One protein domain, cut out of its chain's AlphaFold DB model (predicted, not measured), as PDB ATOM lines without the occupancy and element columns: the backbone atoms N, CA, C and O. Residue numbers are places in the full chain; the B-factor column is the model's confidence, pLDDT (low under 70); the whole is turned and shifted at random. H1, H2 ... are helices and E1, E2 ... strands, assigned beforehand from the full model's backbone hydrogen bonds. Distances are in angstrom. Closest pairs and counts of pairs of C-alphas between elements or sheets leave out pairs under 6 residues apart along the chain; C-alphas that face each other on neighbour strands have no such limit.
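What this domain is: This is residues 308 to 385 of the 385 residues of an uncharacterized protein of Actinobaculum sp. 352 (UniProt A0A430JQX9). Two small antiparallel sheets, E1-E3-E4 and E2-E5-E6-E7-E8, form a sandwich, only partly face to face, and E4 of one runs on into E5 of the other at 96 degrees. The short helix H1 grazes the smaller sheet, residues 312 to 323 make a long outlying loop, and E8 ends the larger sheet. The 78 printed residues hold E1 E2 H1 E3 E4 E5 E6 E7 E8 in that order; the class is mostly strand, with under half of the residues in named elements. The whole is compact, radius of gyration of the C-alphas 12.0 A, spanning 35 by 31 by 19 A.

How they stand to each other: Start at E1, residues 308 to 311, antiparallel to E3, residues 334 to 339; N 310 and O 337 are 2.9 A apart. E3 forms a hairpin with E4, residues 351 to 353, where you find N 336 and O 351 at 2.8 A. In the other sheet, edge strand E2, residues 324 to 326, pairs antiparallel with E5, residues 355 to 357, N 325 and O 356 at 2.8 A. E5, E6 (361 to 364), E7 (372 to 375) and E8 (381 to 383) are a meander, each the antiparallel neighbour of the one before, with N 357 and O 361, N 362 and O 374, and N 382 and O 373 each at 2.8 A. Between the sheets, the closest C-alphas of E4 and E6 are those of Val 353 and Ile 364, 4.6 A apart. H1, residues 327 to 331, has its O i to N i+4 pair within hydrogen-bond range.

Where its parts are: Find C-alpha 308 at (-29.266, -38.200, 7.505), where E1 begins and runs 10.0 A. E3 runs 15.9 A from C-alpha 334 at (-23.079, -34.018, 20.980). E8 ends at C-alpha 383, (-42.168, -37.648, 26.979).

The domain as a whole: The farthest C-alphas, of Asp 342 and Gly 369, are 36.6 A apart. The printed part has no cut; the links E1 to E2 and E3 to E4 are long. Mean pLDDT of the printed part is 73.7, with low stretches among them residues 315 to 324.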
ATOM      1  N   LEU A 308     -30.557 -37.984   6.855       90.19
ATOM      2  CA  LEU A 308     -29.266 -38.200   7.505       90.19
ATOM      3  C   LEU A 308     -29.197 -37.410   8.811       90.19
ATOM      4  O   LEU A 308     -29.699 -36.291   8.898       90.19
ATOM      5  N   ILE A 309     -28.535 -37.969   9.820       88.75
ATOM      6  CA  ILE A 309     -28.232 -37.266  11.066       88.75
ATOM      7  C   ILE A 309     -26.760 -36.870  11.042       88.75
ATOM      8  O   ILE A 309     -25.877 -37.732  10.981       88.75
ATOM      9  N   LEU A 310     -26.509 -35.563  11.098       89.25
ATOM     10  CA  LEU A 310     -25.173 -34.985  11.174       89.25
ATOM     11  C   LEU A 310     -24.865 -34.478  12.582       89.25
ATOM     12  O   LEU A 310     -25.762 -34.035  13.298       89.25
ATOM     13  N   SER A 311     -23.591 -34.535  12.956       86.44
ATOM     14  CA  SER A 311     -23.054 -34.214  14.277       86.44
ATOM     15  C   SER A 311     -21.953 -33.156  14.181       86.44
ATOM     16  O   SER A 311     -21.160 -33.152  13.237       86.44
ATOM     17  N   ASP A 312     -21.868 -32.283  15.183       84.94
ATOM     18  CA  ASP A 312     -20.732 -31.367  15.366       84.94
ATOM     19  C   ASP A 312     -19.469 -32.075  15.889       84.94
ATOM     20  O   ASP A 312     -18.368 -31.520  15.872       84.94
ATOM     21  N   PHE A 313     -19.626 -33.320  16.328       77.50
ATOM     22  CA  PHE A 313     -18.599 -34.144  16.936       77.50
ATOM     23  C   PHE A 313     -18.309 -35.389  16.092       77.50
ATOM     24  O   PHE A 313     -19.232 -36.086  15.662       77.50
ATOM     25  N   TYR A 314     -17.018 -35.676  15.904       72.12
ATOM     26  CA  TYR A 314     -16.533 -36.930  15.332       72.12
ATOM     27  C   TYR A 314     -16.272 -37.928  16.451       72.12
ATOM     28  O   TYR A 314     -15.422 -37.669  17.303       72.12
ATOM     29  N   SER A 315     -16.952 -39.071  16.417       62.66
ATOM     30  CA  SER A 315     -16.556 -40.223  17.224       62.66
ATOM     31  C   SER A 315     -15.705 -41.141  16.357       62.66
ATOM     32  O   SER A 315     -16.176 -41.632  15.337       62.66
ATOM     33  N   ASP A 316     -14.456 -41.378  16.745       53.97
ATOM     34  CA  ASP A 316     -13.671 -42.510  16.239       53.97
ATOM     35  C   ASP A 316     -14.213 -43.848  16.771       53.97
ATOM     36  O   ASP A 316     -14.093 -44.879  16.113       53.97
ATOM     37  N   ASP A 317     -14.897 -43.792  17.911       48.03
ATOM     38  CA  ASP A 317     -15.564 -44.900  18.578       48.03
ATOM     39  C   ASP A 317     -17.077 -44.896  18.277       48.03
ATOM     40  O   ASP A 317     -17.893 -44.558  19.140       48.03
ATOM     41  N   TYR A 318     -17.497 -45.257  17.056       52.88
ATOM     42  CA  TYR A 318     -18.910 -45.582  16.770       52.88
ATOM     43  C   TYR A 318     -19.286 -46.926  17.414       52.88
ATOM     44  O   TYR A 318     -19.550 -47.921  16.743       52.88
ATOM     45  N   ASN A 319     -19.293 -46.970  18.744       49.09
ATOM     46  CA  ASN A 319     -19.777 -48.117  19.496       49.09
ATOM     47  C   ASN A 319     -21.310 -48.104  19.466       49.09
ATOM     48  O   ASN A 319     -21.951 -47.427  20.274       49.09
ATOM     49  N   PHE A 320     -21.902 -48.847  18.530       51.44
ATOM     50  CA  PHE A 320     -23.316 -49.196  18.607       51.44
ATOM     51  C   PHE A 320     -23.503 -50.216  19.731       51.44
ATOM     52  O   PHE A 320     -23.080 -51.364  19.626       51.44
ATOM     53  N   VAL A 321     -24.127 -49.794  20.828       49.12
ATOM     54  CA  VAL A 321     -24.488 -50.673  21.944       49.12
ATOM     55  C   VAL A 321     -26.006 -50.773  21.969       49.12
ATOM     56  O   VAL A 321     -26.681 -49.766  22.175       49.12
ATOM     57  N   ASN A 322     -26.553 -51.979  21.784       52.66
ATOM     58  CA  ASN A 322     -28.002 -52.234  21.777       52.66
ATOM     59  C   ASN A 322     -28.771 -51.310  20.807       52.66
ATOM     60  O   ASN A 322     -29.690 -50.605  21.225       52.66
ATOM     61  N   ASP A 323     -28.351 -51.265  19.538       60.09
ATOM     62  CA  ASP A 323     -28.956 -50.446  18.472       60.09
ATOM     63  C   ASP A 323     -28.917 -48.927  18.714       60.09
ATOM     64  O   ASP A 323     -29.682 -48.169  18.115       60.09
ATOM     65  N   LYS A 324     -28.021 -48.453  19.588       62.81
ATOM     66  CA  LYS A 324     -27.823 -47.026  19.861       62.81
ATOM     67  C   LYS A 324     -26.367 -46.629  19.707       62.81
ATOM     68  O   LYS A 324     -25.484 -47.275  20.267       62.81
ATOM     69  N   LEU A 325     -26.133 -45.520  19.018       70.62
ATOM     70  CA  LEU A 325     -24.860 -44.821  19.045       70.62
ATOM     71  C   LEU A 325     -24.723 -44.080  20.382       70.62
ATOM     72  O   LEU A 325     -25.498 -43.162  20.674       70.62
ATOM     73  N   ASP A 326     -23.751 -44.496  21.195       68.12
ATOM     74  CA  ASP A 326     -23.467 -43.908  22.506       68.12
ATOM     75  C   ASP A 326     -22.523 -42.706  22.411       68.12
ATOM     76  O   ASP A 326     -21.300 -42.834  22.418       68.12
ATOM     77  N   LEU A 327     -23.118 -41.514  22.369       70.69
ATOM     78  CA  LEU A 327     -22.390 -40.246  22.383       70.69
ATOM     79  C   LEU A 327     -22.035 -39.812  23.811       70.69
ATOM     80  O   LEU A 327     -21.112 -39.019  24.013       70.69
ATOM     81  N   HIS A 328     -22.734 -40.342  24.822       59.97
ATOM     82  CA  HIS A 328     -22.469 -40.023  26.218       59.97
ATOM     83  C   HIS A 328     -21.090 -40.510  26.654       59.97
ATOM     84  O   HIS A 328     -20.332 -39.757  27.268       59.97
ATOM     85  N   ARG A 329     -20.741 -41.755  26.327       58.88
ATOM     86  CA  ARG A 329     -19.445 -42.320  26.716       58.88
ATOM     87  C   ARG A 329     -18.271 -41.655  25.995       58.88
ATOM     88  O   ARG A 329     -17.206 -41.525  26.596       58.88
ATOM     89  N   ALA A 330     -18.479 -41.227  24.751       59.56
ATOM     90  CA  ALA A 330     -17.455 -40.577  23.938       59.56
ATOM     91  C   ALA A 330     -17.225 -39.109  24.341       59.56
ATOM     92  O   ALA A 330     -16.081 -38.673  24.458       59.56
ATOM     93  N   HIS A 331     -18.297 -38.344  24.582       65.00
ATOM     94  CA  HIS A 331     -18.199 -36.883  24.710       65.00
ATOM     95  C   HIS A 331     -19.183 -36.255  25.719       65.00
ATOM     96  O   HIS A 331     -19.279 -35.036  25.858       65.00
ATOM     97  N   GLY A 332     -19.936 -37.061  26.467       73.56
ATOM     98  CA  GLY A 332     -20.972 -36.597  27.392       73.56
ATOM     99  C   GLY A 332     -22.288 -36.256  26.690       73.56
ATOM    100  O   GLY A 332     -23.331 -36.748  27.128       73.56
ATOM    101  N   SER A 333     -22.224 -35.456  25.624       78.88
ATOM    102  CA  SER A 333     -23.291 -35.189  24.652       78.88
ATOM    103  C   SER A 333     -22.702 -34.599  23.356       78.88
ATOM    104  O   SER A 333     -21.588 -34.064  23.377       78.88
ATOM    105  N   ALA A 334     -23.438 -34.672  22.245       84.25
ATOM    106  CA  ALA A 334     -23.079 -34.018  20.980       84.25
ATOM    107  C   ALA A 334     -24.271 -33.254  20.400       84.25
ATOM    108  O   ALA A 334     -25.424 -33.648  20.606       84.25
ATOM    109  N   SER A 335     -24.003 -32.174  19.665       88.44
ATOM    110  CA  SER A 335     -25.061 -31.486  18.934       88.44
ATOM    111  C   SER A 335     -25.307 -32.247  17.641       88.44
ATOM    112  O   SER A 335     -24.372 -32.490  16.882       88.44
ATOM    113  N   VAL A 336     -26.564 -32.590  17.366       89.44
ATOM    114  CA  VAL A 336     -26.962 -33.235  16.111       89.44
ATOM    115  C   VAL A 336     -28.093 -32.496  15.417       89.44
ATOM    116  O   VAL A 336     -28.888 -31.805  16.061       89.44
ATOM    117  N   ARG A 337     -28.193 -32.672  14.101       88.69
ATOM    118  CA  ARG A 337     -29.333 -32.218  13.303       88.69
ATOM    119  C   ARG A 337     -29.658 -33.195  12.183       88.69
ATOM    120  O   ARG A 337     -28.774 -33.879  11.669       88.69
ATOM    121  N   THR A 338     -30.920 -33.203  11.781       89.94
ATOM    122  CA  THR A 338     -31.398 -33.978  10.636       89.94
ATOM    123  C   THR A 338     -31.279 -33.151   9.361       89.94
ATOM    124  O   THR A 338     -31.626 -31.966   9.351       89.94
ATOM    125  N   VAL A 339     -30.789 -33.774   8.294       89.88
ATOM    126  CA  VAL A 339     -30.596 -33.173   6.972       89.88
ATOM    127  C   VAL A 339     -31.178 -34.094   5.907       89.88
ATOM    128  O   VAL A 339     -31.088 -35.317   6.037       89.88
ATOM    129  N   HIS A 340     -31.750 -33.537   4.840       90.19
ATOM    130  CA  HIS A 340     -32.180 -34.377   3.727       90.19
ATOM    131  C   HIS A 340     -30.978 -35.033   3.054       90.19
ATOM    132  O   HIS A 340     -29.868 -34.492   3.041       90.19
ATOM    133  N   ARG A 341     -31.212 -36.205   2.461       88.88
ATOM    134  CA  ARG A 341     -30.186 -36.981   1.754       88.88
ATOM    135  C   ARG A 341     -29.419 -36.154   0.723       88.88
ATOM    136  O   ARG A 341     -28.208 -36.286   0.623       88.88
ATOM    137  N   ASP A 342     -30.092 -35.278  -0.016       88.38
ATOM    138  CA  ASP A 342     -29.478 -34.404  -1.026       88.38
ATOM    139  C   ASP A 342     -28.711 -33.200  -0.440       88.38
ATOM    140  O   ASP A 342     -28.229 -32.349  -1.188       88.38
ATOM    141  N   GLY A 343     -28.604 -33.114   0.889       84.25
ATOM    142  CA  GLY A 343     -28.000 -31.995   1.607       84.25
ATOM    143  C   GLY A 343     -28.904 -30.763   1.687       84.25
ATOM    144  O   GLY A 343     -28.485 -29.732   2.219       84.25
ATOM    145  N   SER A 344     -30.137 -30.828   1.169       82.06
ATOM    146  CA  SER A 344     -31.069 -29.709   1.244       82.06
ATOM    147  C   SER A 344     -31.637 -29.535   2.659       82.06
ATOM    148  O   SER A 344     -31.914 -30.480   3.390       82.06
ATOM    149  N   ASP A 345     -31.746 -28.266   3.053       66.94
ATOM    150  CA  ASP A 345     -32.466 -27.727   4.213       66.94
ATOM    151  C   ASP A 345     -32.540 -28.602   5.486       66.94
ATOM    152  O   ASP A 345     -33.599 -28.998   5.961       66.94
ATOM    153  N   ALA A 346     -31.384 -28.748   6.132       55.25
ATOM    154  CA  ALA A 346     -31.158 -29.188   7.511       55.25
ATOM    155  C   ALA A 346     -31.768 -28.283   8.615       55.25
ATOM    156  O   ALA A 346     -31.116 -27.999   9.623       55.25
ATOM    157  N   ARG A 347     -32.967 -27.711   8.428       48.50
ATOM    158  CA  ARG A 347     -33.515 -26.658   9.322       48.50
ATOM    159  C   ARG A 347     -34.153 -27.166  10.614       48.50
ATOM    160  O   ARG A 347     -34.815 -26.387  11.307       48.50
ATOM    161  N   GLY A 348     -33.943 -28.431  10.967       61.00
ATOM    162  CA  GLY A 348     -34.166 -28.874  12.337       61.00
ATOM    163  C   GLY A 348     -33.242 -28.098  13.286       61.00
ATOM    164  O   GLY A 348     -32.100 -27.803  12.921       61.00
ATOM    165  N   PRO A 349     -33.705 -27.696  14.481       77.62
ATOM    166  CA  PRO A 349     -32.803 -27.130  15.470       77.62
ATOM    167  C   PRO A 349     -31.728 -28.160  15.826       77.62
ATOM    168  O   PRO A 349     -31.961 -29.364  15.784       77.62
ATOM    169  N   TRP A 350     -30.551 -27.679  16.212       87.75
ATOM    170  CA  TRP A 350     -29.568 -28.552  16.834       87.75
ATOM    171  C   TRP A 350     -30.140 -29.121  18.131       87.75
ATOM    172  O   TRP A 350     -30.632 -28.380  18.988       87.75
ATOM    173  N   HIS A 351     -30.045 -30.435  18.279       87.75
ATOM    174  CA  HIS A 351     -30.408 -31.149  19.488       87.75
ATOM    175  C   HIS A 351     -29.135 -31.618  20.176       87.75
ATOM    176  O   HIS A 351     -28.314 -32.290  19.564       87.75
ATOM    177  N   ASN A 352     -28.968 -31.276  21.451       89.69
ATOM    178  CA  ASN A 352     -27.855 -31.796  22.233       89.69
ATOM    179  C   ASN A 352     -28.245 -33.165  22.800       89.69
ATOM    180  O   ASN A 352     -29.072 -33.240  23.711       89.69
ATOM    181  N   VAL A 353     -27.696 -34.231  22.227       87.88
ATOM    182  CA  VAL A 353     -28.131 -35.613  22.457       87.88
ATOM    183  C   VAL A 353     -27.043 -36.442  23.121       87.88
ATOM    184  O   VAL A 353     -25.849 -36.169  23.009       87.88
ATOM    185  N   THR A 354     -27.477 -37.477  23.823       85.50
ATOM    186  CA  THR A 354     -26.629 -38.445  24.521       85.50
ATOM    187  C   THR A 354     -26.638 -39.798  23.814       85.50
ATOM    188  O   THR A 354     -25.634 -40.507  23.850       85.50
ATOM    189  N   TRP A 355     -27.724 -40.112  23.096       81.19
ATOM    190  CA  TRP A 355     -27.854 -41.306  22.258       81.19
ATOM    191  C   TRP A 355     -28.581 -41.007  20.945       81.19
ATOM    192  O   TRP A 355     -29.526 -40.211  20.928       81.19
ATOM    193  N   ILE A 356     -28.184 -41.711  19.882       81.06
ATOM    194  CA  ILE A 356     -28.935 -41.815  18.622       81.06
ATOM    195  C   ILE A 356     -29.332 -43.279  18.425       81.06
ATOM    196  O   ILE A 356     -28.461 -44.142  18.357       81.06
ATOM    197  N   GLY A 357     -30.626 -43.578  18.365       75.69
ATOM    198  CA  GLY A 357     -31.134 -44.906  18.031       75.69
ATOM    199  C   GLY A 357     -31.028 -45.202  16.540       75.69
ATOM    200  O   GLY A 357     -31.132 -44.301  15.710       75.69
ATOM    201  N   ALA A 358     -30.868 -46.479  16.192       70.50
ATOM    202  CA  ALA A 358     -30.851 -46.956  14.807       70.50
ATOM    203  C   ALA A 358     -32.159 -46.659  14.043       70.50
ATOM    204  O   ALA A 358     -32.186 -46.661  12.816       70.50
ATOM    205  N   ASP A 359     -33.248 -46.387  14.760       73.75
ATOM    206  CA  ASP A 359     -34.545 -45.981  14.218       73.75
ATOM    207  C   ASP A 359     -34.681 -44.463  13.994       73.75
ATOM    208  O   ASP A 359     -35.738 -44.009  13.540       73.75
ATOM    209  N   GLY A 360     -33.633 -43.687  14.286       78.69
ATOM    210  CA  GLY A 360     -33.626 -42.227  14.228       78.69
ATOM    211  C   GLY A 360     -34.140 -41.551  15.502       78.69
ATOM    212  O   GLY A 360     -34.398 -40.348  15.485       78.69
ATOM    213  N   THR A 361     -34.317 -42.273  16.612       86.69
ATOM    214  CA  THR A 361     -34.682 -41.648  17.891       86.69
ATOM    215  C   THR A 361     -33.494 -40.923  18.521       86.69
ATOM    216  O   THR A 361     -32.401 -41.462  18.675       86.69
ATOM    217  N   LEU A 362     -33.708 -39.679  18.933       88.19
ATOM    218  CA  LEU A 362     -32.725 -38.859  19.629       88.19
ATOM    219  C   LEU A 362     -33.054 -38.848  21.113       88.19
ATOM    220  O   LEU A 362     -34.160 -38.473  21.497       88.19
ATOM    221  N   THR A 363     -32.098 -39.219  21.959       87.69
ATOM    222  CA  THR A 363     -32.279 -39.098  23.408       87.69
ATOM    223  C   THR A 363     -31.490 -37.918  23.948       87.69
ATOM    224  O   THR A 363     -30.294 -37.791  23.701       87.69
ATOM    225  N   ILE A 364     -32.163 -37.069  24.720       86.38
ATOM    226  CA  ILE A 364     -31.579 -35.945  25.449       86.38
ATOM    227  C   ILE A 364     -31.579 -36.281  26.941       86.38
ATOM    228  O   ILE A 364     -32.616 -36.642  27.501       86.38
ATOM    229  N   GLY A 365     -30.425 -36.106  27.588       75.12
ATOM    230  CA  GLY A 365     -30.242 -36.338  29.022       75.12
ATOM    231  C   GLY A 365     -29.724 -37.740  29.357       75.12
ATOM    232  O   GLY A 365     -29.832 -38.677  28.573       75.12
ATOM    233  N   ASN A 366     -29.121 -37.878  30.543       68.06
ATOM    234  CA  ASN A 366     -28.420 -39.104  30.961       68.06
ATOM    235  C   ASN A 366     -29.101 -39.836  32.130       68.06
ATOM    236  O   ASN A 366     -28.959 -41.055  32.267       68.06
ATOM    237  N   ALA A 367     -29.871 -39.123  32.958       60.69
ATOM    238  CA  ALA A 367     -30.507 -39.682  34.148       60.69
ATOM    239  C   ALA A 367     -31.802 -40.447  33.798       60.69
ATOM    240  O   ALA A 367     -32.624 -39.927  33.042       60.69
ATOM    241  N   PRO A 368     -32.020 -41.664  34.332       55.97
ATOM    242  CA  PRO A 368     -33.305 -42.355  34.208       55.97
ATOM    243  C   PRO A 368     -34.442 -41.486  34.780       55.97
ATOM    244  O   PRO A 368     -34.357 -41.065  35.931       55.97
ATOM    245  N   GLY A 369     -35.480 -41.209  33.981       59.31
ATOM    246  CA  GLY A 369     -36.639 -40.384  34.371       59.31
ATOM    247  C   GLY A 369     -36.545 -38.884  34.049       59.31
ATOM    248  O   GLY A 369     -37.501 -38.156  34.288       59.31
ATOM    249  N   GLU A 370     -35.427 -38.410  33.491       66.75
ATOM    250  CA  GLU A 370     -35.271 -37.026  32.995       66.75
ATOM    251  C   GLU A 370     -34.941 -37.003  31.491       66.75
ATOM    252  O   GLU A 370     -34.397 -36.038  30.954       66.75
ATOM    253  N   ARG A 371     -35.232 -38.113  30.802       78.81
ATOM    254  CA  ARG A 371     -34.928 -38.289  29.384       78.81
ATOM    255  C   ARG A 371     -36.024 -37.684  28.537       78.81
ATOM    256  O   ARG A 371     -37.211 -37.847  28.799       78.81
ATOM    257  N   THR A 372     -35.600 -37.000  27.492       83.62
ATOM    258  CA  THR A 372     -36.484 -36.556  26.425       83.62
ATOM    259  C   THR A 372     -36.147 -37.343  25.172       83.62
ATOM    260  O   THR A 372     -34.986 -37.359  24.766       83.62
ATOM    261  N   ILE A 373     -37.151 -37.982  24.574       85.19
ATOM    262  CA  ILE A 373     -37.011 -38.695  23.306       85.19
ATOM    263  C   ILE A 373     -37.604 -37.815  22.210       85.19
ATOM    264  O   ILE A 373     -38.687 -37.252  22.367       85.19
ATOM    265  N   ILE A 374     -36.869 -37.651  21.116       86.38
ATOM    266  CA  ILE A 374     -37.302 -36.888  19.946       86.38
ATOM    267  C   ILE A 374     -37.195 -37.796  18.729       86.38
ATOM    268  O   ILE A 374     -36.153 -38.403  18.498       86.38
ATOM    269  N   ASP A 375     -38.251 -37.863  17.928       84.00
ATOM    270  CA  ASP A 375     -38.163 -38.453  16.595       84.00
ATOM    271  C   ASP A 375     -37.420 -37.479  15.665       84.00
ATOM    272  O   ASP A 375     -37.916 -36.386  15.385       84.00
ATOM    273  N   ALA A 376     -36.234 -37.863  15.179       83.50
ATOM    274  CA  ALA A 376     -35.415 -37.024  14.300       83.50
ATOM    275  C   ALA A 376     -36.107 -36.654  12.978       83.50
ATOM    276  O   ALA A 376     -35.736 -35.646  12.375       83.50
ATOM    277  N   ARG A 377     -37.091 -37.443  12.525       80.81
ATOM    278  CA  ARG A 377     -37.834 -37.204  11.277       80.81
ATOM    279  C   ARG A 377     -38.857 -36.091  11.435       80.81
ATOM    280  O   ARG A 377     -39.077 -35.295  10.529       80.81
ATOM    281  N   THR A 378     -39.536 -36.072  12.578       79.31
ATOM    282  CA  THR A 378     -40.703 -35.207  12.801       79.31
ATOM    283  C   THR A 378     -40.423 -34.064  13.773       79.31
ATOM    284  O   THR A 378     -41.201 -33.111  13.839       79.31
ATOM    285  N   GLY A 379     -39.339 -34.155  14.547       74.44
ATOM    286  CA  GLY A 379     -39.043 -33.269  15.669       74.44
ATOM    287  C   GLY A 379     -40.046 -33.394  16.820       74.44
ATOM    288  O   GLY A 379     -40.045 -32.553  17.722       74.44
ATOM    289  N   GLN A 380     -40.940 -34.392  16.791       76.44
ATOM    290  CA  GLN A 380     -41.931 -34.589  17.841       76.44
ATOM    291  C   GLN A 380     -41.272 -35.170  19.086       76.44
ATOM    292  O   GLN A 380     -40.504 -36.128  19.022       76.44
ATOM    293  N   GLN A 381     -41.592 -34.560  20.224       78.81
ATOM    294  CA  GLN A 381     -41.130 -35.001  21.524       78.81
ATOM    295  C   GLN A 381     -42.068 -36.080  22.066       78.81
ATOM    296  O   GLN A 381     -43.256 -35.822  22.274       78.81
ATOM    297  N   GLU A 382     -41.522 -37.251  22.366       65.25
ATOM    298  CA  GLU A 382     -42.167 -38.239  23.218       65.25
ATOM    299  C   GLU A 382     -41.629 -38.057  24.640       65.25
ATOM    300  O   GLU A 382     -40.428 -38.152  24.907       65.25
ATOM    301  N   ALA A 383     -42.518 -37.707  25.569       54.75
ATOM    302  CA  ALA A 383     -42.168 -37.648  26.979       54.75
ATOM    303  C   ALA A 383     -42.283 -39.057  27.576       54.75
ATOM    304  O   ALA A 383     -43.388 -39.601  27.641       54.75
ATOM    305  N   GLU A 384     -41.171 -39.626  28.046       50.91
ATOM    306  CA  GLU A 384     -41.230 -40.704  29.038       50.91
ATOM    307  C   GLU A 384     -41.683 -40.094  30.376       50.91
ATOM    308  O   GLU A 384     -41.106 -39.105  30.835       50.91
ATOM    309  N   GLN A 385     -42.746 -40.648  30.974       44.69
ATOM    310  CA  GLN A 385     -43.158 -40.376  32.360       44.69
ATOM    311  C   GLN A 385     -42.555 -41.394  33.318       44.69
ATOM    312  O   GLN A 385     -42.598 -42.601  32.981       44.69
TER     313      GLN A 385